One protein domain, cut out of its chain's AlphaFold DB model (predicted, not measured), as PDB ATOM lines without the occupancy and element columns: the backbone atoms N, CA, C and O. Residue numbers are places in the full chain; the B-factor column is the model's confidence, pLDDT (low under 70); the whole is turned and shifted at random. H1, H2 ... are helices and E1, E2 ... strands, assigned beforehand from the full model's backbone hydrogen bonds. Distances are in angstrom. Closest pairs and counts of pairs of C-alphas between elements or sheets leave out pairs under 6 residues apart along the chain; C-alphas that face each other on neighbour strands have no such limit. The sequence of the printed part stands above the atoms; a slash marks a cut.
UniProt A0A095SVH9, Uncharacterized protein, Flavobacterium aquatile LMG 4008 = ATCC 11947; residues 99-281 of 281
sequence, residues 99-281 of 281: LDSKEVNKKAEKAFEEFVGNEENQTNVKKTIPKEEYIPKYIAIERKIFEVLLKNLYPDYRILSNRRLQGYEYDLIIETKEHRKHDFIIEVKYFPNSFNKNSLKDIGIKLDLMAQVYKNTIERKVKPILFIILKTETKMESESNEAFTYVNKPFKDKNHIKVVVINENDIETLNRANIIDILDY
ATOM      1  N   LEU A  99     206.480 183.187 207.238       60.16
ATOM      2  CA  LEU A  99     207.367 183.091 206.089       60.16
ATOM      3  C   LEU A  99     206.697 182.381 204.911       60.16
ATOM      4  O   LEU A  99     206.126 181.295 205.044       60.16
ATOM      5  N   ASP A 100     206.802 182.998 203.735       73.25
ATOM      6  CA  ASP A 100     206.398 182.371 202.480       73.25
ATOM      7  C   ASP A 100     207.323 181.192 202.124       73.25
ATOM      8  O   ASP A 100     208.476 181.137 202.557       73.25
ATOM      9  N   SER A 101     206.867 180.254 201.285       74.62
ATOM     10  CA  SER A 101     207.668 179.085 200.889       74.62
ATOM     11  C   SER A 101     209.025 179.463 200.283       74.62
ATOM     12  O   SER A 101     210.001 178.730 200.442       74.62
ATOM     13  N   LYS A 102     209.121 180.618 199.606       82.31
ATOM     14  CA  LYS A 102     210.403 181.132 199.096       82.31
ATOM     15  C   LYS A 102     211.345 181.562 200.220       82.31
ATOM     16  O   LYS A 102     212.548 181.332 200.133       82.31
ATOM     17  N   GLU A 103     210.812 182.170 201.273       82.44
ATOM     18  CA  GLU A 103     211.599 182.638 202.414       82.44
ATOM     19  C   GLU A 103     212.083 181.478 203.282       82.44
ATOM     20  O   GLU A 103     213.244 181.474 203.679       82.44
ATOM     21  N   VAL A 104     211.239 180.462 203.491       83.12
ATOM     22  CA  VAL A 104     211.623 179.223 204.190       83.12
ATOM     23  C   VAL A 104     212.779 178.524 203.468       83.12
ATOM     24  O   VAL A 104     213.747 178.116 204.105       83.12
ATOM     25  N   ASN A 105     212.732 178.441 202.134       86.12
ATOM     26  CA  ASN A 105     213.847 177.889 201.364       86.12
ATOM     27  C   ASN A 105     215.113 178.740 201.508       86.12
ATOM     28  O   ASN A 105     216.169 178.195 201.799       86.12
ATOM     29  N   LYS A 106     215.015 180.072 201.403       89.44
ATOM     30  CA  LYS A 106     216.170 180.967 201.593       89.44
ATOM     31  C   LYS A 106     216.795 180.832 202.988       89.44
ATOM     32  O   LYS A 106     218.012 180.913 203.131       89.44
ATOM     33  N   LYS A 107     215.977 180.636 204.025       90.56
ATOM     34  CA  LYS A 107     216.442 180.348 205.387       90.56
ATOM     35  C   LYS A 107     217.211 179.027 205.436       90.56
ATOM     36  O   LYS A 107     218.326 178.991 205.945       90.56
ATOM     37  N   ALA A 108     216.649 177.969 204.855       89.25
ATOM     38  CA  ALA A 108     217.296 176.663 204.787       89.25
ATOM     39  C   ALA A 108     218.607 176.693 203.980       89.25
ATOM     40  O   ALA A 108     219.565 176.016 204.345       89.25
ATOM     41  N   GLU A 109     218.684 177.508 202.924       91.25
ATOM     42  CA  GLU A 109     219.922 177.750 202.173       91.25
ATOM     43  C   GLU A 109     221.001 178.398 203.043       91.25
ATOM     44  O   GLU A 109     222.126 177.909 203.066       91.25
ATOM     45  N   LYS A 110     220.659 179.431 203.823       90.88
ATOM     46  CA  LYS A 110     221.602 180.035 204.779       90.88
ATOM     47  C   LYS A 110     222.063 179.034 205.837       90.88
ATOM     48  O   LYS A 110     223.246 178.976 206.150       90.88
ATOM     49  N   ALA A 111     221.147 178.219 206.362       88.69
ATOM     50  CA  ALA A 111     221.492 177.167 207.315       88.69
ATOM     51  C   ALA A 111     222.431 176.116 206.694       88.69
ATOM     52  O   ALA A 111     223.290 175.579 207.390       88.69
ATOM     53  N   PHE A 112     222.288 175.830 205.396       89.88
ATOM     54  CA  PHE A 112     223.208 174.964 204.661       89.88
ATOM     55  C   PHE A 112     224.591 175.606 204.494       89.88
ATOM     56  O   PHE A 112     225.592 174.945 204.745       89.88
ATOM     57  N   GLU A 113     224.664 176.886 204.125       88.62
ATOM     58  CA  GLU A 113     225.933 177.624 204.025       88.62
ATOM     59  C   GLU A 113     226.671 177.667 205.376       88.62
ATOM     60  O   GLU A 113     227.869 177.387 205.436       88.62
ATOM     61  N   GLU A 114     225.949 177.927 206.474       86.19
ATOM     62  CA  GLU A 114     226.479 177.841 207.843       86.19
ATOM     63  C   GLU A 114     226.993 176.427 208.165       86.19
ATOM     64  O   GLU A 114     228.055 176.266 208.769       86.19
ATOM     65  N   PHE A 115     226.256 175.386 207.767       84.19
ATOM     66  CA  PHE A 115     226.656 173.992 207.959       84.19
ATOM     67  C   PHE A 115     227.932 173.637 207.181       84.19
ATOM     68  O   PHE A 115     228.869 173.106 207.776       84.19
ATOM     69  N   VAL A 116     228.007 173.973 205.891       83.31
ATOM     70  CA  VAL A 116     229.186 173.701 205.050       83.31
ATOM     71  C   VAL A 116     230.417 174.422 205.598       83.31
ATOM     72  O   VAL A 116     231.453 173.790 205.800       83.31
ATOM     73  N   GLY A 117     230.291 175.707 205.953       75.88
ATOM     74  CA  GLY A 117     231.390 176.459 206.565       75.88
ATOM     75  C   GLY A 117     231.873 175.859 207.896       75.88
ATOM     76  O   GLY A 117     233.045 175.983 208.257       75.88
ATOM     77  N   ASN A 118     231.003 175.158 208.631       71.19
ATOM     78  CA  ASN A 118     231.396 174.431 209.838       71.19
ATOM     79  C   ASN A 118     232.174 173.139 209.537       71.19
ATOM     80  O   ASN A 118     233.064 172.798 210.320       71.19
ATOM     81  N   GLU A 119     231.865 172.436 208.442       69.81
ATOM     82  CA  GLU A 119     232.563 171.205 208.046       69.81
ATOM     83  C   GLU A 119     233.945 171.465 207.443       69.81
ATOM     84  O   GLU A 119     234.882 170.741 207.772       69.81
ATOM     85  N   GLU A 120     234.115 172.513 206.633       60.94
ATOM     86  CA  GLU A 120     235.412 172.844 206.009       60.94
ATOM     87  C   GLU A 120     236.521 173.108 207.042       60.94
ATOM     88  O   GLU A 120     237.694 172.812 206.816       60.94
ATOM     89  N   ASN A 121     236.143 173.601 208.223       58.81
ATOM     90  CA  ASN A 121     237.057 173.856 209.336       58.81
ATOM     91  C   ASN A 121     237.439 172.588 210.133       58.81
ATOM     92  O   ASN A 121     238.277 172.660 211.035       58.81
ATOM     93  N   GLN A 122     236.838 171.429 209.837       59.00
ATOM     94  CA  GLN A 122     237.152 170.139 210.458       59.00
ATOM     95  C   GLN A 122     237.922 169.264 209.456       59.00
ATOM     96  O   GLN A 122     237.346 168.603 208.602       59.00
ATOM     97  N   THR A 123     239.251 169.235 209.578       48.91
ATOM     98  CA  THR A 123     240.243 168.666 208.637       48.91
ATOM     99  C   THR A 123     240.213 167.145 208.393       48.91
ATOM    100  O   THR A 123     241.201 166.579 207.937       48.91
ATOM    101  N   ASN A 124     239.104 166.445 208.624       47.84
ATOM    102  CA  ASN A 124     238.986 165.022 208.299       47.84
ATOM    103  C   ASN A 124     237.744 164.771 207.458       47.84
ATOM    104  O   ASN A 124     236.644 164.851 207.988       47.84
ATOM    105  N   VAL A 125     237.974 164.446 206.179       49.00
ATOM    106  CA  VAL A 125     237.077 163.876 205.152       49.00
ATOM    107  C   VAL A 125     235.711 163.428 205.699       49.00
ATOM    108  O   VAL A 125     235.426 162.236 205.831       49.00
ATOM    109  N   LYS A 126     234.836 164.382 206.024       56.25
ATOM    110  CA  LYS A 126     233.416 164.121 206.237       56.25
ATOM    111  C   LYS A 126     232.757 164.287 204.881       56.25
ATOM    112  O   LYS A 126     233.019 165.247 204.165       56.25
ATOM    113  N   LYS A 127     231.954 163.296 204.485       59.06
ATOM    114  CA  LYS A 127     231.118 163.415 203.290       59.06
ATOM    115  C   LYS A 127     230.101 164.517 203.564       59.06
ATOM    116  O   LYS A 127     229.133 164.279 204.288       59.06
ATOM    117  N   THR A 128     230.340 165.695 203.002       72.06
ATOM    118  CA  THR A 128     229.387 166.797 203.057       72.06
ATOM    119  C   THR A 128     228.099 166.366 202.373       72.06
ATOM    120  O   THR A 128     228.104 165.840 201.257       72.06
ATOM    121  N   ILE A 129     226.993 166.514 203.095       83.50
ATOM    122  CA  ILE A 129     225.661 166.161 202.605       83.50
ATOM    123  C   ILE A 129     225.291 167.150 201.490       83.50
ATOM    124  O   ILE A 129     225.451 168.353 201.701       83.50
ATOM    125  N   PRO A 130     224.803 166.694 200.321       88.06
ATOM    126  CA  PRO A 130     224.394 167.592 199.244       88.06
ATOM    127  C   PRO A 130     223.291 168.565 199.681       88.06
ATOM    128  O   PRO A 130     222.423 168.218 200.490       88.06
ATOM    129  N   LYS A 131     223.282 169.767 199.094       89.44
ATOM    130  CA  LYS A 131     222.294 170.824 199.375       89.44
ATOM    131  C   LYS A 131     220.858 170.322 199.192       89.44
ATOM    132  O   LYS A 131     219.979 170.627 199.999       89.44
ATOM    133  N   GLU A 132     220.645 169.513 198.157       90.56
ATOM    134  CA  GLU A 132     219.361 168.928 197.766       90.56
ATOM    135  C   GLU A 132     218.836 167.921 198.798       90.56
ATOM    136  O   GLU A 132     217.628 167.732 198.908       90.56
ATOM    137  N   GLU A 133     219.724 167.296 199.579       90.75
ATOM    138  CA  GLU A 133     219.344 166.427 200.695       90.75
ATOM    139  C   GLU A 133     219.166 167.230 201.992       90.75
ATOM    140  O   GLU A 133     218.231 166.979 202.757       90.75
ATOM    141  N   TYR A 134     220.045 168.200 202.254       91.81
ATOM    142  CA  TYR A 134     220.051 168.950 203.509       91.81
ATOM    143  C   TYR A 134     218.818 169.845 203.668       91.81
ATOM    144  O   TYR A 134     218.167 169.807 204.711       91.81
ATOM    145  N   ILE A 135     218.475 170.635 202.645       92.31
ATOM    146  CA  ILE A 135     217.413 171.652 202.741       92.31
ATOM    147  C   ILE A 135     216.048 171.041 203.093       92.31
ATOM    148  O   ILE A 135     215.444 171.488 204.074       92.31
ATOM    149  N   PRO A 136     215.552 170.005 202.381       91.25
ATOM    150  CA  PRO A 136     214.275 169.389 202.732       91.25
ATOM    151  C   PRO A 136     214.280 168.794 204.142       91.25
ATOM    152  O   PRO A 136     213.273 168.884 204.847       91.25
ATOM    153  N   LYS A 137     215.411 168.223 204.578       92.69
ATOM    154  CA  LYS A 137     215.555 167.661 205.926       92.69
ATOM    155  C   LYS A 137     215.518 168.732 207.006       92.69
ATOM    156  O   LYS A 137     214.770 168.576 207.963       92.69
ATOM    157  N   TYR A 138     216.259 169.823 206.835       93.25
ATOM    158  CA  TYR A 138     216.254 170.949 207.768       93.25
ATOM    159  C   TYR A 138     214.837 171.505 207.970       93.25
ATOM    160  O   TYR A 138     214.363 171.608 209.101       93.25
ATOM    161  N   ILE A 139     214.118 171.761 206.869       91.38
ATOM    162  CA  ILE A 139     212.732 172.253 206.914       91.38
ATOM    163  C   ILE A 139     211.818 171.246 207.628       91.38
ATOM    164  O   ILE A 139     210.981 171.629 208.449       91.38
ATOM    165  N   ALA A 140     211.969 169.950 207.334       91.25
ATOM    166  CA  ALA A 140     211.186 168.903 207.981       91.25
ATOM    167  C   ALA A 140     211.465 168.813 209.490       91.25
ATOM    168  O   ALA A 140     210.533 168.609 210.263       91.25
ATOM    169  N   ILE A 141     212.715 168.994 209.915       94.69
ATOM    170  CA  ILE A 141     213.129 168.965 211.322       94.69
ATOM    171  C   ILE A 141     212.511 170.122 212.109       94.69
ATOM    172  O   ILE A 141     211.856 169.869 213.120       94.69
ATOM    173  N   GLU A 142     212.644 171.368 211.638       91.50
ATOM    174  CA  GLU A 142     212.025 172.526 212.310       91.50
ATOM    175  C   GLU A 142     210.518 172.325 212.475       91.50
ATOM    176  O   GLU A 142     209.935 172.568 213.535       91.50
ATOM    177  N   ARG A 143     209.885 171.813 211.419       89.62
ATOM    178  CA  ARG A 143     208.456 171.538 211.403       89.62
ATOM    179  C   ARG A 143     208.054 170.419 212.366       89.62
ATOM    180  O   ARG A 143     207.051 170.567 213.060       89.62
ATOM    181  N   LYS A 144     208.830 169.335 212.457       92.81
ATOM    182  CA  LYS A 144     208.598 168.256 213.431       92.81
ATOM    183  C   LYS A 144     208.675 168.770 214.866       92.81
ATOM    184  O   LYS A 144     207.803 168.447 215.668       92.81
ATOM    185  N   ILE A 145     209.671 169.598 215.185       95.62
ATOM    186  CA  ILE A 145     209.809 170.187 216.525       95.62
ATOM    187  C   ILE A 145     208.596 171.064 216.844       95.62
ATOM    188  O   ILE A 145     208.000 170.916 217.910       95.62
ATOM    189  N   PHE A 146     208.176 171.920 215.908       93.00
ATOM    190  CA  PHE A 146     206.957 172.715 216.065       93.00
ATOM    191  C   PHE A 146     205.728 171.844 216.365       93.00
ATOM    192  O   PHE A 146     205.004 172.115 217.322       93.00
ATOM    193  N   GLU A 147     205.501 170.788 215.577       89.25
ATOM    194  CA  GLU A 147     204.360 169.879 215.744       89.25
ATOM    195  C   GLU A 147     204.377 169.176 217.107       89.25
ATOM    196  O   GLU A 147     203.349 169.104 217.782       89.25
ATOM    197  N   VAL A 148     205.546 168.700 217.538       93.88
ATOM    198  CA  VAL A 148     205.737 168.045 218.836       93.88
ATOM    199  C   VAL A 148     205.449 169.004 219.989       93.88
ATOM    200  O   VAL A 148     204.715 168.643 220.915       93.88
ATOM    201  N   LEU A 149     205.967 170.233 219.936       93.50
ATOM    202  CA  LEU A 149     205.704 171.247 220.958       93.50
ATOM    203  C   LEU A 149     204.221 171.622 220.991       93.50
ATOM    204  O   LEU A 149     203.613 171.618 222.058       93.50
ATOM    205  N   LEU A 150     203.617 171.877 219.828       89.19
ATOM    206  CA  LEU A 150     202.200 172.213 219.718       89.19
ATOM    207  C   LEU A 150     201.324 171.104 220.306       89.19
ATOM    208  O   LEU A 150     200.455 171.381 221.134       89.19
ATOM    209  N   LYS A 151     201.584 169.848 219.931       88.50
ATOM    210  CA  LYS A 151     200.818 168.688 220.396       88.50
ATOM    211  C   LYS A 151     200.884 168.503 221.909       88.50
ATOM    212  O   LYS A 151     199.878 168.164 222.528       88.50
ATOM    213  N   ASN A 152     202.065 168.684 222.499       91.62
ATOM    214  CA  ASN A 152     202.293 168.385 223.910       91.62
ATOM    215  C   ASN A 152     201.986 169.560 224.851       91.62
ATOM    216  O   ASN A 152     201.680 169.325 226.023       91.62
ATOM    217  N   LEU A 153     202.067 170.805 224.373       89.81
ATOM    218  CA  LEU A 153     201.932 172.002 225.208       89.81
ATOM    219  C   LEU A 153     200.587 172.720 225.058       89.81
ATOM    220  O   LEU A 153     200.182 173.443 225.970       89.81
ATOM    221  N   TYR A 154     199.856 172.507 223.964       83.81
ATOM    222  CA  TYR A 154     198.501 173.040 223.834       83.81
ATOM    223  C   TYR A 154     197.538 172.363 224.838       83.81
ATOM    224  O   TYR A 154     197.637 171.153 225.057       83.81
ATOM    225  N   PRO A 155     196.577 173.092 225.445       82.19
ATOM    226  CA  PRO A 155     196.247 174.506 225.245       82.19
ATOM    227  C   PRO A 155     196.976 175.480 226.176       82.19
ATOM    228  O   PRO A 155     196.665 176.669 226.145       82.19
ATOM    229  N   ASP A 156     197.888 175.019 227.025       84.06
ATOM    230  CA  ASP A 156     198.443 175.841 228.111       84.06
ATOM    231  C   ASP A 156     199.459 176.874 227.610       84.06
ATOM    232  O   ASP A 156     199.615 177.945 228.200       84.06
ATOM    233  N   TYR A 157     200.087 176.576 226.474       88.94
ATOM    234  CA  TYR A 157     201.022 177.454 225.787       88.94
ATOM    235  C   TYR A 157     200.546 177.749 224.370       88.94
ATOM    236  O   TYR A 157     199.849 176.950 223.735       88.94
ATOM    237  N   ARG A 158     200.960 178.905 223.858       88.50
ATOM    238  CA  ARG A 158     200.815 179.270 222.453       88.50
ATOM    239  C   ARG A 158     202.171 179.116 221.773       88.50
ATOM    240  O   ARG A 158     203.151 179.697 222.218       88.50
ATOM    241  N   ILE A 159     202.216 178.328 220.701       89.19
ATOM    242  CA  ILE A 159     203.449 178.051 219.958       89.19
ATOM    243  C   ILE A 159     203.404 178.823 218.643       89.19
ATOM    244  O   ILE A 159     202.480 178.645 217.850       89.19
ATOM    245  N   LEU A 160     204.389 179.683 218.421       88.19
ATOM    246  CA  LEU A 160     204.576 180.446 217.192       88.19
ATOM    247  C   LEU A 160     205.824 179.929 216.481       88.19
ATOM    248  O   LEU A 160     206.800 179.589 217.140       88.19
ATOM    249  N   SER A 161     205.811 179.909 215.151       87.69
ATOM    250  CA  SER A 161     206.964 179.507 214.336       87.69
ATOM    251  C   SER A 161     207.330 180.595 213.340       87.69
ATOM    252  O   SER A 161     206.425 181.242 212.814       87.69
ATOM    253  N   ASN A 162     208.610 180.728 212.997       84.75
ATOM    254  CA  ASN A 162     209.077 181.564 211.889       84.75
ATOM    255  C   ASN A 162     208.572 183.015 211.965       84.75
ATOM    256  O   ASN A 162     208.072 183.556 210.978       84.75
ATOM    257  N   ARG A 163     208.646 183.624 213.153       85.00
ATOM    258  CA  ARG A 163     208.210 185.011 213.379       85.00
ATOM    259  C   ARG A 163     209.337 185.981 213.068       85.00
ATOM    260  O   ARG A 163     210.489 185.694 213.388       85.00
ATOM    261  N   ARG A 164     209.013 187.156 212.527       86.38
ATOM    262  CA  ARG A 164     209.980 188.262 212.422       86.38
ATOM    263  C   ARG A 164     209.639 189.393 213.380       86.38
ATOM    264  O   ARG A 164     208.558 189.967 213.312       86.38
ATOM    265  N   LEU A 165     210.590 189.750 214.238       85.19
ATOM    266  CA  LEU A 165     210.446 190.849 215.189       85.19
ATOM    267  C   LEU A 165     211.743 191.655 215.249       85.19
ATOM    268  O   LEU A 165     212.808 191.098 215.505       85.19
ATOM    269  N   GLN A 166     211.642 192.968 215.016       84.25
ATOM    270  CA  GLN A 166     212.764 193.917 215.113       84.25
ATOM    271  C   GLN A 166     214.030 193.453 214.363       84.25
ATOM    272  O   GLN A 166     215.144 193.528 214.873       84.25
ATOM    273  N   GLY A 167     213.848 192.928 213.147       83.12
ATOM    274  CA  GLY A 167     214.948 192.484 212.282       83.12
ATOM    275  C   GLY A 167     215.503 191.088 212.581       83.12
ATOM    276  O   GLY A 167     216.319 190.600 211.802       83.12
ATOM    277  N   TYR A 168     215.036 190.418 213.637       90.38
ATOM    278  CA  TYR A 168     215.375 189.026 213.925       90.38
ATOM    279  C   TYR A 168     214.287 188.074 213.440       90.38
ATOM    280  O   TYR A 168     213.096 188.386 213.496       90.38
ATOM    281  N   GLU A 169     214.716 186.904 212.976       90.12
ATOM    282  CA  GLU A 169     213.854 185.781 212.618       90.12
ATOM    283  C   GLU A 169     213.957 184.726 213.717       90.12
ATOM    284  O   GLU A 169     215.059 184.325 214.078       90.12
ATOM    285  N   TYR A 170     212.813 184.337 214.267       91.75
ATOM    286  CA  TYR A 170     212.692 183.414 215.386       91.75
ATOM    287  C   TYR A 170     212.147 182.092 214.864       91.75
ATOM    288  O   TYR A 170     211.039 182.069 214.316       91.75
ATOM    289  N   ASP A 171     212.889 181.003 215.066       94.00
ATOM    290  CA  ASP A 171     212.449 179.678 214.624       94.00
ATOM    291  C   ASP A 171     211.162 179.294 215.344       94.00
ATOM    292  O   ASP A 171     210.156 179.008 214.689       94.00
ATOM    293  N   LEU A 172     211.165 179.355 216.682       95.19
ATOM    294  CA  LEU A 172     209.983 179.106 217.500       95.19
ATOM    295  C   LEU A 172     209.920 180.038 218.718       95.19
ATOM    296  O   LEU A 172     210.932 180.386 219.328       95.19
ATOM    297  N   ILE A 173     208.697 180.397 219.103       94.75
ATOM    298  CA  ILE A 173     208.388 181.132 220.331       94.75
ATOM    299  C   ILE A 173     207.303 180.363 221.078       94.75
ATOM    300  O   ILE A 173     206.251 180.058 220.514       94.75
ATOM    301  N   ILE A 174     207.548 180.063 222.349       94.44
ATOM    302  CA  ILE A 174     206.552 179.508 223.264       94.44
ATOM    303  C   ILE A 174     206.079 180.641 224.167       94.44
ATOM    304  O   ILE A 174     206.790 181.053 225.080       94.44
ATOM    305  N   GLU A 175     204.867 181.124 223.924       91.94
ATOM    306  CA  GLU A 175     204.226 182.132 224.760       91.94
ATOM    307  C   GLU A 175     203.414 181.449 225.860       91.94
ATOM    308  O   GLU A 175     202.530 180.621 225.601       91.94
ATOM    309  N   THR A 176     203.688 181.811 227.110       87.44
ATOM    310  CA  THR A 176     202.844 181.390 228.230       87.44
ATOM    311  C   THR A 176     201.567 182.232 228.283       87.44
ATOM    312  O   THR A 176     201.563 183.429 227.991       87.44
ATOM    313  N   LYS A 177     200.445 181.639 228.695       79.00
ATOM    314  CA  LYS A 177     199.211 182.405 228.931       79.00
ATOM    315  C   LYS A 177     199.260 183.248 230.214       79.00
ATOM    316  O   LYS A 177     198.435 184.138 230.390       79.00
ATOM    317  N   GLU A 178     200.231 183.011 231.096       77.44
ATOM    318  CA  GLU A 178     200.370 183.712 232.375       77.44
ATOM    319  C   GLU A 178     201.514 184.736 232.338       77.44
ATOM    320  O   GLU A 178     202.681 184.366 232.279       77.44
ATOM    321  N   HIS A 179     201.215 186.030 232.500       62.88
ATOM    322  CA  HIS A 179     202.212 187.118 232.436       62.88
ATOM    323  C   HIS A 179     203.410 187.002 233.403       62.88
ATOM    324  O   HIS A 179     204.422 187.671 233.205       62.88
ATOM    325  N   ARG A 180     203.312 186.205 234.477       62.62
ATOM    326  CA  ARG A 180     204.404 186.022 235.455       62.62
ATOM    327  C   ARG A 180     205.384 184.909 235.079       62.62
ATOM    328  O   ARG A 180     206.480 184.875 235.649       62.62
ATOM    329  N   LYS A 181     204.990 184.012 234.174       82.69
ATOM    330  CA  LYS A 181     205.822 182.915 233.676       82.69
ATOM    331  C   LYS A 181     206.715 183.415 232.536       82.69
ATOM    332  O   LYS A 181     206.491 184.489 231.983       82.69
ATOM    333  N   HIS A 182     207.776 182.666 232.252       90.25
ATOM    334  CA  HIS A 182     208.679 182.986 231.152       90.25
ATOM    335  C   HIS A 182     208.055 182.524 229.832       90.25
ATOM    336  O   HIS A 182     207.470 181.442 229.776       90.25
ATOM    337  N   ASP A 183     208.193 183.340 228.794       95.00
ATOM    338  CA  ASP A 183     208.141 182.863 227.416       95.00
ATOM    339  C   ASP A 183     209.482 182.213 227.057       95.00
ATOM    340  O   ASP A 183     210.495 182.419 227.736       95.00
ATOM    341  N   PHE A 184     209.510 181.452 225.970       96.44
ATOM    342  CA  PHE A 184     210.725 180.780 225.522       96.44
ATOM    343  C   PHE A 184     211.003 181.081 224.061       96.44
ATOM    344  O   PHE A 184     210.115 180.950 223.220       96.44
ATOM    345  N   ILE A 185     212.245 181.462 223.771       97.25
ATOM    346  CA  ILE A 185     212.743 181.600 222.403       97.25
ATOM    347  C   ILE A 185     213.565 180.368 222.092       97.25
ATOM    348  O   ILE A 185     214.525 180.091 222.808       97.25
ATOM    349  N   ILE A 186     213.189 179.646 221.041       97.69
ATOM    350  CA  ILE A 186     213.891 178.437 220.626       97.69
ATOM    351  C   ILE A 186     214.521 178.671 219.258       97.69
ATOM    352  O   ILE A 186     213.811 178.997 218.308       97.69
ATOM    353  N   GLU A 187     215.836 178.471 219.173       97.62
ATOM    354  CA  GLU A 187     216.569 178.318 217.907       97.62
ATOM    355  C   GLU A 187     216.787 176.821 217.652       97.62
ATOM    356  O   GLU A 187     217.117 176.066 218.574       97.62
ATOM    357  N   VAL A 188     216.624 176.386 216.406       97.25
ATOM    358  CA  VAL A 188     216.831 175.007 215.963       97.25
ATOM    359  C   VAL A 188     218.020 174.960 215.010       97.25
ATOM    360  O   VAL A 188     218.048 175.617 213.972       97.25
ATOM    361  N   LYS A 189     219.009 174.122 215.321       95.75
ATOM    362  CA  LYS A 189     220.167 173.880 214.457       95.75
ATOM    363  C   LYS A 189     220.290 172.404 214.120       95.75
ATOM    364  O   LYS A 189     220.348 171.560 215.007       95.75
ATOM    365  N   TYR A 190     220.356 172.097 212.828       94.69
ATOM    366  CA  TYR A 190     220.577 170.743 212.333       94.69
ATOM    367  C   TYR A 190     222.047 170.558 211.966       94.69
ATOM    368  O   TYR A 190     222.547 171.154 211.018       94.69
ATOM    369  N   PHE A 191     222.739 169.718 212.727       92.00
ATOM    370  CA  PHE A 191     224.141 169.376 212.527       92.00
ATOM    371  C   PHE A 191     224.255 167.866 212.315       92.00
ATOM    372  O   PHE A 191     224.647 167.144 213.226       92.00
ATOM    373  N   PRO A 192     223.905 167.347 211.125       87.69
ATOM    374  CA  PRO A 192     223.807 165.907 210.895       87.69
ATOM    375  C   PRO A 192     225.060 165.133 211.321       87.69
ATOM    376  O   PRO A 192     224.949 164.062 211.914       87.69
ATOM    377  N   ASN A 193     226.242 165.692 211.054       83.00
ATOM    378  CA  ASN A 193     227.516 165.036 211.332       83.00
ATOM    379  C   ASN A 193     228.176 165.519 212.637       83.00
ATOM    380  O   ASN A 193     228.683 164.700 213.397       83.00
ATOM    381  N   SER A 194     228.246 166.837 212.855       79.62
ATOM    382  CA  SER A 194     228.778 167.501 214.060       79.62
ATOM    383  C   SER A 194     228.676 169.021 213.916       79.62
ATOM    384  O   SER A 194     228.533 169.523 212.801       79.62
ATOM    385  N   PHE A 195     228.879 169.759 215.002       85.12
ATOM    386  CA  PHE A 195     229.010 171.220 214.995       85.12
ATOM    387  C   PHE A 195     230.461 171.680 215.196       85.12
ATOM    388  O   PHE A 195     231.329 170.924 215.632       85.12
ATOM    389  N   ASN A 196     230.725 172.949 214.886       84.19
ATOM    390  CA  ASN A 196     231.980 173.616 215.219       84.19
ATOM    391  C   ASN A 196     231.844 174.334 216.575       84.19
ATOM    392  O   ASN A 196     230.895 175.068 216.829       84.19
ATOM    393  N   LYS A 197     232.836 174.157 217.446       85.44
ATOM    394  CA  LYS A 197     232.906 174.776 218.779       85.44
ATOM    395  C   LYS A 197     232.780 176.301 218.761       85.44
ATOM    396  O   LYS A 197     232.151 176.881 219.642       85.44
ATOM    397  N   ASN A 198     233.394 176.955 217.777       83.69
ATOM    398  CA  ASN A 198     233.342 178.408 217.656       83.69
ATOM    399  C   ASN A 198     231.953 178.874 217.211       83.69
ATOM    400  O   ASN A 198     231.435 179.825 217.788       83.69
ATOM    401  N   SER A 199     231.308 178.161 216.279       88.50
ATOM    402  CA  SER A 199     229.964 178.539 215.832       88.50
ATOM    403  C   SER A 199     228.924 178.392 216.938       88.50
ATOM    404  O   SER A 199     228.030 179.224 217.037       88.50
ATOM    405  N   LEU A 200     229.078 177.428 217.851       93.50
ATOM    406  CA  LEU A 200     228.215 177.317 219.033       93.50
ATOM    407  C   LEU A 200     228.262 178.542 219.951       93.50
ATOM    408  O   LEU A 200     227.234 178.953 220.489       93.50
ATOM    409  N   LYS A 201     229.447 179.135 220.128       93.38
ATOM    410  CA  LYS A 201     229.607 180.357 220.921       93.38
ATOM    411  C   LYS A 201     228.832 181.514 220.286       93.38
ATOM    412  O   LYS A 201     228.117 182.234 220.981       93.38
ATOM    413  N   ASP A 202     228.965 181.666 218.972       92.88
ATOM    414  CA  ASP A 202     228.314 182.735 218.215       92.88
ATOM    415  C   ASP A 202     226.793 182.544 218.175       92.88
ATOM    416  O   ASP A 202     226.045 183.506 218.355       92.88
ATOM    417  N   ILE A 203     226.326 181.295 218.046       95.38
ATOM    418  CA  ILE A 203     224.909 180.928 218.173       95.38
ATOM    419  C   ILE A 203     224.379 181.321 219.554       95.38
ATOM    420  O   ILE A 203     223.324 181.946 219.635       95.38
ATOM    421  N   GLY A 204     225.112 181.008 220.628       96.44
ATOM    422  CA  GLY A 204     224.729 181.391 221.986       96.44
ATOM    423  C   GLY A 204     224.557 182.904 222.134       96.44
ATOM    424  O   GLY A 204     223.518 183.370 222.592       96.44
ATOM    425  N   ILE A 205     225.539 183.687 221.674       96.31
ATOM    426  CA  ILE A 205     225.480 185.159 221.715       96.31
ATOM    427  C   ILE A 205     224.293 185.691 220.901       96.31
ATOM    428  O   ILE A 205     223.550 186.543 221.385       96.31
ATOM    429  N   LYS A 206     224.085 185.184 219.680       96.12
ATOM    430  CA  LYS A 206     222.964 185.592 218.819       96.12
ATOM    431  C   LYS A 206     221.616 185.299 219.484       96.12
ATOM    432  O   LYS A 206     220.747 186.168 219.497       96.12
ATOM    433  N   LEU A 207     221.446 184.102 220.042       97.62
ATOM    434  CA  LEU A 207     220.202 183.686 220.686       97.62
ATOM    435  C   LEU A 207     219.902 184.514 221.945       97.62
ATOM    436  O   LEU A 207     218.754 184.900 222.166       97.62
ATOM    437  N   ASP A 208     220.921 184.850 222.738       97.50
ATOM    438  CA  ASP A 208     220.762 185.771 223.866       97.50
ATOM    439  C   ASP A 208     220.304 187.166 223.405       97.50
ATOM    440  O   ASP A 208     219.336 187.710 223.937       97.50
ATOM    441  N   LEU A 209     220.922 187.721 222.357       96.19
ATOM    442  CA  LEU A 209     220.500 189.004 221.782       96.19
ATOM    443  C   LEU A 209     219.047 188.961 221.292       96.19
ATOM    444  O   LEU A 209     218.280 189.883 221.570       96.19
ATOM    445  N   MET A 210     218.646 187.882 220.615       96.38
ATOM    446  CA  MET A 210     217.259 187.670 220.186       96.38
ATOM    447  C   MET A 210     216.297 187.651 221.379       96.38
ATOM    448  O   MET A 210     215.272 188.333 221.360       96.38
ATOM    449  N   ALA A 211     216.638 186.931 222.449       96.56
ATOM    450  CA  ALA A 211     215.835 186.899 223.665       96.56
ATOM    451  C   ALA A 211     215.726 188.292 224.313       96.56
ATOM    452  O   ALA A 211     214.628 188.723 224.667       96.56
ATOM    453  N   GLN A 212     216.823 189.046 224.408       95.50
ATOM    454  CA  GLN A 212     216.804 190.411 224.944       95.50
ATOM    455  C   GLN A 212     215.931 191.356 224.107       95.50
ATOM    456  O   GLN A 212     215.147 192.126 224.665       95.50
ATOM    457  N   VAL A 213     216.011 191.276 222.776       95.25
ATOM    458  CA  VAL A 213     215.177 192.082 221.872       95.25
ATOM    459  C   VAL A 213     213.698 191.739 222.037       95.25
ATOM    460  O   VAL A 213     212.879 192.651 222.172       95.25
ATOM    461  N   TYR A 214     213.348 190.450 222.095       95.00
ATOM    462  CA  TYR A 214     211.978 190.013 222.367       95.00
ATOM    463  C   TYR A 214     211.476 190.548 223.713       95.00
ATOM    464  O   TYR A 214     210.432 191.198 223.768       95.00
ATOM    465  N   LYS A 215     212.253 190.356 224.788       94.31
ATOM    466  CA  LYS A 215     211.934 190.851 226.135       94.31
ATOM    467  C   LYS A 215     211.655 192.347 226.149       94.31
ATOM    468  O   LYS A 215     210.681 192.769 226.758       94.31
ATOM    469  N   ASN A 216     212.501 193.137 225.495       92.50
ATOM    470  CA  ASN A 216     212.365 194.592 225.485       92.50
ATOM    471  C   ASN A 216     211.186 195.062 224.624       92.50
ATOM    472  O   ASN A 216     210.613 196.104 224.903       92.50
ATOM    473  N   THR A 217     210.825 194.302 223.588       90.62
ATOM    474  CA  THR A 217     209.735 194.668 222.671       90.62
ATOM    475  C   THR A 217     208.364 194.265 223.210       90.62
ATOM    476  O   THR A 217     207.394 194.991 223.027       90.62
ATOM    477  N   ILE A 218     208.273 193.091 223.839       89.81
ATOM    478  CA  ILE A 218     207.013 192.508 224.324       89.81
ATOM    479  C   ILE A 218     206.823 192.747 225.835       89.81
ATOM    480  O   ILE A 218     205.737 192.531 226.364       89.81
ATOM    481  N   GLU A 219     207.866 193.205 226.535       88.88
ATOM    482  CA  GLU A 219     207.880 193.484 227.981       88.88
ATOM    483  C   GLU A 219     207.571 192.252 228.852       88.88
ATOM    484  O   GLU A 219     206.958 192.334 229.919       88.88
ATOM    485  N   ARG A 220     208.018 191.072 228.408       88.25
ATOM    486  CA  ARG A 220     207.787 189.784 229.084       88.25
ATOM    487  C   ARG A 220     209.088 189.111 229.494       88.25
ATOM    488  O   ARG A 220     210.140 189.313 228.892       88.25
ATOM    489  N   LYS A 221     209.026 188.297 230.552       92.44
ATOM    490  CA  LYS A 221     210.162 187.455 230.946       92.44
ATOM    491  C   LYS A 221     210.387 186.396 229.877       92.44
ATOM    492  O   LYS A 221     209.424 185.825 229.380       92.44
ATOM    493  N   VAL A 222     211.644 186.104 229.574       94.88
ATOM    494  CA  VAL A 222     211.994 185.201 228.481       94.88
ATOM    495  C   VAL A 222     213.194 184.340 228.845       94.88
ATOM    496  O   VAL A 222     214.070 184.795 229.587       94.88
ATOM    497  N   LYS A 223     213.225 183.116 228.326       95.94
ATOM    498  CA  LYS A 223     214.336 182.175 228.458       95.94
ATOM    499  C   LYS A 223     214.763 181.628 227.083       95.94
ATOM    500  O   LYS A 223     213.903 181.157 226.336       95.94
ATOM    501  N   PRO A 224     216.052 181.720 226.717       97.75
ATOM    502  CA  PRO A 224     216.570 181.191 225.456       97.75
ATOM    503  C   PRO A 224     216.871 179.686 225.519       97.75
ATOM    504  O   PRO A 224     217.550 179.210 226.427       97.75
ATOM    505  N   ILE A 225     216.444 178.941 224.503       98.25
ATOM    506  CA  ILE A 225     216.701 177.504 224.365       98.25
ATOM    507  C   ILE A 225     217.288 177.223 222.980       98.25
ATOM    508  O   ILE A 225     216.780 177.695 221.968       98.25
ATOM    509  N   LEU A 226     218.349 176.428 222.924       98.19
ATOM    510  CA  LEU A 226     218.944 175.956 221.682       98.19
ATOM    511  C   LEU A 226     218.672 174.460 221.514       98.19
ATOM    512  O   LEU A 226     219.119 173.651 222.328       98.19
ATOM    513  N   PHE A 227     217.989 174.097 220.433       97.81
ATOM    514  CA  PHE A 227     217.849 172.715 219.985       97.81
ATOM    515  C   PHE A 227     218.938 172.396 218.963       97.81
ATOM    516  O   PHE A 227     219.025 173.033 217.915       97.81
ATOM    517  N   ILE A 228     219.750 171.384 219.254       96.44
ATOM    518  CA  ILE A 228     220.752 170.831 218.344       96.44
ATOM    519  C   ILE A 228     220.296 169.442 217.918       96.44
ATOM    520  O   ILE A 228     220.131 168.544 218.741       96.44
ATOM    521  N   ILE A 229     220.107 169.276 216.616       96.12
ATOM    522  CA  ILE A 229     219.607 168.046 216.017       96.12
ATOM    523  C   ILE A 229     220.760 167.349 215.312       96.12
ATOM    524  O   ILE A 229     221.342 167.907 214.379       96.12
ATOM    525  N   LEU A 230     221.085 166.138 215.754       93.00
ATOM    526  CA  LEU A 230     222.143 165.311 215.174       93.00
ATOM    527  C   LEU A 230     221.528 164.116 214.446       93.00
ATOM    528  O   LEU A 230     220.492 163.600 214.855       93.00
ATOM    529  N   LYS A 231     222.175 163.636 213.384       89.81
ATOM    530  CA  LYS A 231     221.751 162.390 212.722       89.81
ATOM    531  C   LYS A 231     222.315 161.154 213.423       89.81
ATOM    532  O   LYS A 231     221.701 160.091 213.415       89.81
ATOM    533  N   THR A 232     223.499 161.276 214.018       79.62
ATOM    534  CA  THR A 232     224.199 160.160 214.660       79.62
ATOM    535  C   THR A 232     223.795 159.983 216.123       79.62
ATOM    536  O   THR A 232     223.659 160.956 216.857       79.62
ATOM    537  N   GLU A 233     223.596 158.735 216.554       73.56
ATOM    538  CA  GLU A 233     223.350 158.380 217.962       73.56
ATOM    539  C   GLU A 233     224.656 158.179 218.739       73.56
ATOM    540  O   GLU A 233     224.716 158.320 219.964       73.56
ATOM    541  N   THR A 234     225.747 157.860 218.042       69.62
ATOM    542  CA  THR A 234     227.035 157.670 218.702       69.62
ATOM    543  C   THR A 234     227.526 159.015 219.225       69.62
ATOM    544  O   THR A 234     227.648 159.947 218.434       69.62
ATOM    545  N   LYS A 235     227.889 159.077 220.515       77.75
ATOM    546  CA  LYS A 235     228.474 160.249 221.206       77.75
ATOM    547  C   LYS A 235     227.498 161.350 221.645       77.75
ATOM    548  O   LYS A 235     227.960 162.401 222.079       77.75
ATOM    549  N   MET A 236     226.186 161.104 221.642       84.12
ATOM    550  CA  MET A 236     225.171 162.092 222.055       84.12
ATOM    551  C   MET A 236     225.455 162.763 223.409       84.12
ATOM    552  O   MET A 236     225.343 163.981 223.519       84.12
ATOM    553  N   GLU A 237     225.871 162.010 224.432       87.06
ATOM    554  CA  GLU A 237     226.175 162.573 225.758       87.06
ATOM    555  C   GLU A 237     227.393 163.510 225.732       87.06
ATOM    556  O   GLU A 237     227.340 164.625 226.253       87.06
ATOM    557  N   SER A 238     228.487 163.097 225.083       87.38
ATOM    558  CA  SER A 238     229.674 163.949 224.956       87.38
ATOM    559  C   SER A 238     229.396 165.195 224.115       87.38
ATOM    560  O   SER A 238     229.826 166.280 224.497       87.38
ATOM    561  N   GLU A 239     228.631 165.063 223.027       89.56
ATOM    562  CA  GLU A 239     228.206 166.195 222.194       89.56
ATOM    563  C   GLU A 239     227.290 167.142 222.988       89.56
ATOM    564  O   GLU A 239     227.426 168.358 222.887       89.56
ATOM    565  N   SER A 240     226.417 166.611 223.851       91.25
ATOM    566  CA  SER A 240     225.556 167.410 224.735       91.25
ATOM    567  C   SER A 240     226.361 168.257 225.715       91.25
ATOM    568  O   SER A 240     226.147 169.466 225.814       91.25
ATOM    569  N   ASN A 241     227.316 167.638 226.413       92.19
ATOM    570  CA  ASN A 241     228.170 168.325 227.382       92.19
ATOM    571  C   ASN A 241     229.059 169.376 226.711       92.19
ATOM    572  O   ASN A 241     229.252 170.479 227.237       92.19
ATOM    573  N   GLU A 242     229.594 169.046 225.537       92.25
ATOM    574  CA  GLU A 242     230.399 169.965 224.747       92.25
ATOM    575  C   GLU A 242     229.561 171.155 224.275       92.25
ATOM    576  O   GLU A 242     229.933 172.306 224.523       92.25
ATOM    577  N   ALA A 243     228.398 170.893 223.677       94.12
ATOM    578  CA  ALA A 243     227.505 171.932 223.196       94.12
ATOM    579  C   ALA A 243     227.088 172.886 224.313       94.12
ATOM    580  O   ALA A 243     227.251 174.100 224.190       94.12
ATOM    581  N   PHE A 244     226.637 172.331 225.439       95.44
ATOM    582  CA  PHE A 244     226.293 173.094 226.632       95.44
ATOM    583  C   PHE A 244     227.443 174.005 227.086       95.44
ATOM    584  O   PHE A 244     227.231 175.194 227.339       95.44
ATOM    585  N   THR A 245     228.668 173.474 227.126       94.50
ATOM    586  CA  THR A 245     229.856 174.220 227.557       94.50
ATOM    587  C   THR A 245     230.171 175.383 226.618       94.50
ATOM    588  O   THR A 245     230.390 176.500 227.083       94.50
ATOM    589  N   TYR A 246     230.218 175.150 225.304       95.06
ATOM    590  CA  TYR A 246     230.621 176.185 224.344       95.06
ATOM    591  C   TYR A 246     229.554 177.261 224.147       95.06
ATOM    592  O   TYR A 246     229.910 178.439 224.063       95.06
ATOM    593  N   VAL A 247     228.272 176.881 224.146       96.94
ATOM    594  CA  VAL A 247     227.148 177.824 224.065       96.94
ATOM    595  C   VAL A 247     227.132 178.748 225.280       96.94
ATOM    596  O   VAL A 247     226.974 179.953 225.115       96.94
ATOM    597  N   ASN A 248     227.349 178.212 226.489       96.69
ATOM    598  CA  ASN A 248     227.260 179.008 227.714       96.69
ATOM    599  C   ASN A 248     228.567 179.701 228.133       96.69
ATOM    600  O   ASN A 248     228.550 180.577 228.994       96.69
ATOM    601  N   LYS A 249     229.704 179.373 227.504       94.81
ATOM    602  CA  LYS A 249     231.022 179.966 227.801       94.81
ATOM    603  C   LYS A 249     231.054 181.508 227.840       94.81
ATOM    604  O   LYS A 249     231.812 182.038 228.652       94.81
ATOM    605  N   PRO A 250     230.326 182.250 226.980       94.44
ATOM    606  CA  PRO A 250     230.322 183.716 227.013       94.44
ATOM    607  C   PRO A 250     229.630 184.330 228.233       94.44
ATOM    608  O   PRO A 250     229.855 185.506 228.519       94.44
ATOM    609  N   PHE A 251     228.771 183.578 228.921       95.06
ATOM    610  CA  PHE A 251     227.879 184.115 229.941       95.06
ATOM    611  C   PHE A 251     228.402 183.836 231.350       95.06
ATOM    612  O   PHE A 251     229.134 182.880 231.602       95.06
ATOM    613  N   LYS A 252     228.032 184.710 232.292       91.19
ATOM    614  CA  LYS A 252     228.383 184.528 233.710       91.19
ATOM    615  C   LYS A 252     227.616 183.364 234.330       91.19
ATOM    616  O   LYS A 252     228.187 182.607 235.110       91.19
ATOM    617  N   ASP A 253     226.333 183.251 233.995       89.38
ATOM    618  CA  ASP A 253     225.518 182.101 234.360       89.38
ATOM    619  C   ASP A 253     225.806 180.956 233.385       89.38
ATOM    620  O   ASP A 253     225.644 181.099 232.173       89.38
ATOM    621  N   LYS A 254     226.250 179.815 233.918       85.31
ATOM    622  CA  LYS A 254     226.558 178.630 233.111       85.31
ATOM    623  C   LYS A 254     225.302 177.967 232.548       85.31
ATOM    624  O   LYS A 254     225.428 177.210 231.596       85.31
ATOM    625  N   ASN A 255     224.127 178.267 233.101       89.25
ATOM    626  CA  ASN A 255     222.832 177.770 232.647       89.25
ATOM    627  C   ASN A 255     222.014 178.862 231.939       89.25
ATOM    628  O   ASN A 255     220.793 178.765 231.887       89.25
ATOM    629  N   HIS A 256     222.658 179.905 231.403       94.56
ATOM    630  CA  HIS A 256     221.965 181.031 230.765       94.56
ATOM    631  C   HIS A 256     221.080 180.587 229.588       94.56
ATOM    632  O   HIS A 256     219.913 180.973 229.484       94.56
ATOM    633  N   ILE A 257     221.621 179.724 228.726       97.06
ATOM    634  CA  ILE A 257     220.924 179.107 227.594       97.06
ATOM    635  C   ILE A 257     220.770 177.615 227.865       97.06
ATOM    636  O   ILE A 257     221.761 176.894 228.035       97.06
ATOM    637  N   LYS A 258     219.529 177.124 227.829       97.19
ATOM    638  CA  LYS A 258     219.280 175.681 227.841       97.19
ATOM    639  C   LYS A 258     219.680 175.102 226.494       97.19
ATOM    640  O   LYS A 258     219.190 175.540 225.459       97.19
ATOM    641  N   VAL A 259     220.542 174.095 226.511       97.19
ATOM    642  CA  VAL A 259     220.924 173.350 225.310       97.19
ATOM    643  C   VAL A 259     220.267 171.980 225.363       97.19
ATOM    644  O   VAL A 259     220.387 171.271 226.361       97.19
ATOM    645  N   VAL A 260     219.563 171.623 224.294       96.12
ATOM    646  CA  VAL A 260     218.922 170.320 224.114       96.12
ATOM    647  C   VAL A 260     219.519 169.687 222.872       96.12
ATOM    648  O   VAL A 260     219.335 170.199 221.770       96.12
ATOM    649  N   VAL A 261     220.240 168.584 223.045       95.38
ATOM    650  CA  VAL A 261     220.783 167.807 221.927       95.38
ATOM    651  C   VAL A 261     219.939 166.552 221.767       95.38
ATOM    652  O   VAL A 261     219.754 165.802 222.723       95.38
ATOM    653  N   ILE A 262     219.404 166.335 220.570       94.50
ATOM    654  CA  ILE A 262     218.507 165.216 220.277       94.50
ATOM    655  C   ILE A 262     218.840 164.604 218.919       94.50
ATOM    656  O   ILE A 262     219.266 165.298 217.992       94.50
ATOM    657  N   ASN A 263     218.677 163.287 218.809       94.44
ATOM    658  CA  ASN A 263     218.805 162.614 217.529       94.44
ATOM    659  C   ASN A 263     217.594 162.943 216.639       94.44
ATOM    660  O   ASN A 263     216.472 163.074 217.129       94.44
ATOM    661  N   GLU A 264     217.792 163.049 215.327       93.75
ATOM    662  CA  GLU A 264     216.719 163.353 214.374       93.75
ATOM    663  C   GLU A 264     215.540 162.367 214.450       93.75
ATOM    664  O   GLU A 264     214.391 162.761 214.225       93.75
ATOM    665  N   ASN A 265     215.808 161.107 214.808       92.75
ATOM    666  CA  ASN A 265     214.797 160.060 214.933       92.75
ATOM    667  C   ASN A 265     214.019 160.139 216.254       92.75
ATOM    668  O   ASN A 265     212.874 159.693 216.320       92.75
ATOM    669  N   ASP A 266     214.593 160.776 217.276       94.00
ATOM    670  CA  ASP A 266     214.023 160.827 218.623       94.00
ATOM    671  C   ASP A 266     213.118 162.041 218.848       94.00
ATOM    672  O   ASP A 266     212.445 162.119 219.875       94.00
ATOM    673  N   ILE A 267     213.036 162.981 217.897       94.88
ATOM    674  CA  ILE A 267     212.224 164.208 218.026       94.88
ATOM    675  C   ILE A 267     210.776 163.884 218.417       94.88
ATOM    676  O   ILE A 267     210.203 164.533 219.290       94.88
ATOM    677  N   GLU A 268     210.185 162.854 217.808       92.31
ATOM    678  CA  GLU A 268     208.788 162.464 218.049       92.31
ATOM    679  C   GLU A 268     208.576 161.757 219.399       92.31
ATOM    680  O   GLU A 268     207.438 161.621 219.852       92.31
ATOM    681  N   THR A 269     209.656 161.343 220.065       93.25
ATOM    682  CA  THR A 269     209.611 160.714 221.394       93.25
ATOM    683  C   THR A 269     209.480 161.732 222.525       93.25
ATOM    684  O   THR A 269     209.088 161.364 223.636       93.25
ATOM    685  N   LEU A 270     209.740 163.019 222.248       94.62
ATOM    686  CA  LEU A 270     209.554 164.107 223.202       94.62
ATOM    687  C   LEU A 270     208.085 164.195 223.622       94.62
ATOM    688  O   LEU A 270     207.205 164.686 222.905       94.62
ATOM    689  N   ASN A 271     207.822 163.718 224.833       94.31
ATOM    690  CA  ASN A 271     206.523 163.839 225.466       94.31
ATOM    691  C   ASN A 271     206.455 165.108 226.322       94.31
ATOM    692  O   ASN A 271     207.452 165.780 226.597       94.31
ATOM    693  N   ARG A 272     205.248 165.421 226.790       93.00
ATOM    694  CA  ARG A 272     205.001 166.599 227.623       93.00
ATOM    695  C   ARG A 272     205.898 166.681 228.859       93.00
ATOM    696  O   ARG A 272     206.347 167.776 229.165       93.00
ATOM    697  N   ALA A 273     206.154 165.580 229.564       94.44
ATOM    698  CA  ALA A 273     206.978 165.621 230.772       94.44
ATOM    699  C   ALA A 273     208.418 166.039 230.446       94.44
ATOM    700  O   ALA A 273     208.948 166.931 231.100       94.44
ATOM    701  N   ASN A 274     209.005 165.474 229.384       93.88
ATOM    702  CA  ASN A 274     210.343 165.862 228.931       93.88
ATOM    703  C   ASN A 274     210.397 167.328 228.489       93.88
ATOM    704  O   ASN A 274     211.352 168.031 228.796       93.88
ATOM    705  N   ILE A 275     209.365 167.802 227.786       95.75
ATOM    706  CA  ILE A 275     209.319 169.191 227.322       95.75
ATOM    707  C   ILE A 275     209.196 170.154 228.506       95.75
ATOM    708  O   ILE A 275     209.898 171.154 228.530       95.75
ATOM    709  N   ILE A 276     208.357 169.864 229.503       94.25
ATOM    710  CA  ILE A 276     208.232 170.726 230.689       94.25
ATOM    711  C   ILE A 276     209.549 170.787 231.475       94.25
ATOM    712  O   ILE A 276     209.966 171.879 231.839       94.25
ATOM    713  N   ASP A 277     210.255 169.665 231.637       93.12
ATOM    714  CA  ASP A 277     211.588 169.647 232.260       93.12
ATOM    715  C   ASP A 277     212.612 170.510 231.498       93.12
ATOM    716  O   ASP A 277     213.428 171.217 232.090       93.12
ATOM    717  N   ILE A 278     212.531 170.532 230.162       94.06
ATOM    718  CA  ILE A 278     213.340 171.439 229.340       94.06
ATOM    719  C   ILE A 278     213.013 172.909 229.639       94.06
ATOM    720  O   ILE A 278     213.932 173.723 229.651       94.06
ATOM    721  N   LEU A 279     211.740 173.254 229.861       93.00
ATOM    722  CA  LEU A 279     211.283 174.632 230.095       93.00
ATOM    723  C   LEU A 279     211.543 175.134 231.528       93.00
ATOM    724  O   LEU A 279     211.710 176.338 231.731       93.00
ATOM    725  N   ASP A 280     211.608 174.240 232.512       88.75
ATOM    726  CA  ASP A 280     211.722 174.587 233.938       88.75
ATOM    727  C   ASP A 280     213.172 174.797 234.437       88.75
ATOM    728  O   ASP A 280     213.398 174.924 235.640       88.75
ATOM    729  N   TYR A 281     214.148 174.881 233.523       83.81
ATOM    730  CA  TYR A 281     215.584 175.007 233.834       83.81
ATOM    731  C   TYR A 281     216.005 176.313 234.524       83.81
ATOM    732  O   TYR A 281     215.356 177.363 234.301       83.81
TER     733      TYR A 281
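AT A GLANCE: This is residues 99 to 281 of the 281 residues of an uncharacterized protein of Flavobacterium aquatile LMG 4008 = ATCC 11947 (UniProt A0A095SVH9). A twisted sheet of five strands forms the middle layer, with H3 and H4 covering one face and the long helix H2 covering the other. H1 crosses the first part of H2, the short H5 packs on the last part of H2, and the hairpin of E1 and E2 bends sharply at one edge of the sheet. The printed part has 183 residues with five named helices and five named strands, in the order H1 H2 E1 E2 E3 H3 E4 H4 E5 H5. The sheet is mixed, in the order E1 E2 E3 E4 E5, antiparallel from E1 to E3 and parallel from E3 to E5, and the class is mixed, helices and strands. The whole is compact, with a radius of gyration of the C-alphas of 15.9 A and spans of 50 by 38 by 33 A.

HOW THE PARTS SIT: H1, residues 101 to 120, touches H2, residues 131 to 153, with residues 104 to 112 alone; the closest C-alphas are those of Ala 108 and Ile 135, 5.4 A apart. They run opposite ways at a steep tilt of 68 degrees, only just short of about perpendicular. H1 only grazes the sheet, with its residues 103 to 115. H2 is on the sheet; its closest C-alphas to E1, residues 157 to 165, are those of Leu 150 and Ile 159, 6.0 A apart. E1, E2, residues 168 to 176, and E3, residues 183 to 190, form a meander, each strand the antiparallel neighbour of the one before. E1 and E2 are a hairpin, with N 160 and O 173 at 2.8 A; E1 bends by 87 degrees at residue 162 and E2 by 81 degrees at residue 171. E2 and E3 are also a hairpin, with N 174 and O 184 at 2.9 A. E3, H3, residues 197 to 218, and E4, residues 222 to 230, form a strand-helix-strand unit, two parallel neighbour strands with a helix between, and its crossover is right-handed. N 189 and O 227 are within hydrogen-bond range at 2.8 A. E4, H4, residues 236 to 248, and E5, residues 258 to 263, form a second such unit, also right-handed; N 228 and O 260 are 2.8 A apart. H3 and H4 lie on the same face of the sheet and H2 on the opposite face, which is an arrangement in three layers. H3 and H4 touch, with the closest C-alphas, of Lys 201 and Val 247, 4.7 A apart, at a steep tilt of 59 degrees, the same way. H4 has a height over the sheet of 8.4 A. H5, residues 272 to 279, touches H2 about perpendicular, at 77 degrees; the closest C-alphas are those of Asn 152 and Arg 272, 4.9 A apart. Every O i to N i+4 pair is within hydrogen-bond range in H1, H4 and H5, against 17 of 19 in H2 and 17 of 18 in H3.

IN THESE COORDINATES: H1 begins at C-alpha 101, (207.668, 179.085, 200.889), and is 28.9 A long. H2 is 32.9 A long, E1 19.5 A, E2 20.5 A and E3 23.0 A. H3 begins at C-alpha 197, (232.906, 174.776, 218.779), and is 31.9 A long. E4 is 26.0 A long, H4 18.0 A and E5 16.7 A. H5 is 10.5 A long and ends at C-alpha 279, (211.283, 174.632, 230.095).

THE WHOLE: The two C-alphas farthest apart, those of Val 125 and His 179, are 50.0 A apart. The printed part has no cut, and residue 281 is the chain's last. No link is long. The mean pLDDT of the printed part is 88.3, and it is under 70 at residue 99, residues 119 to 127, residues 179 to 180 and residue 234.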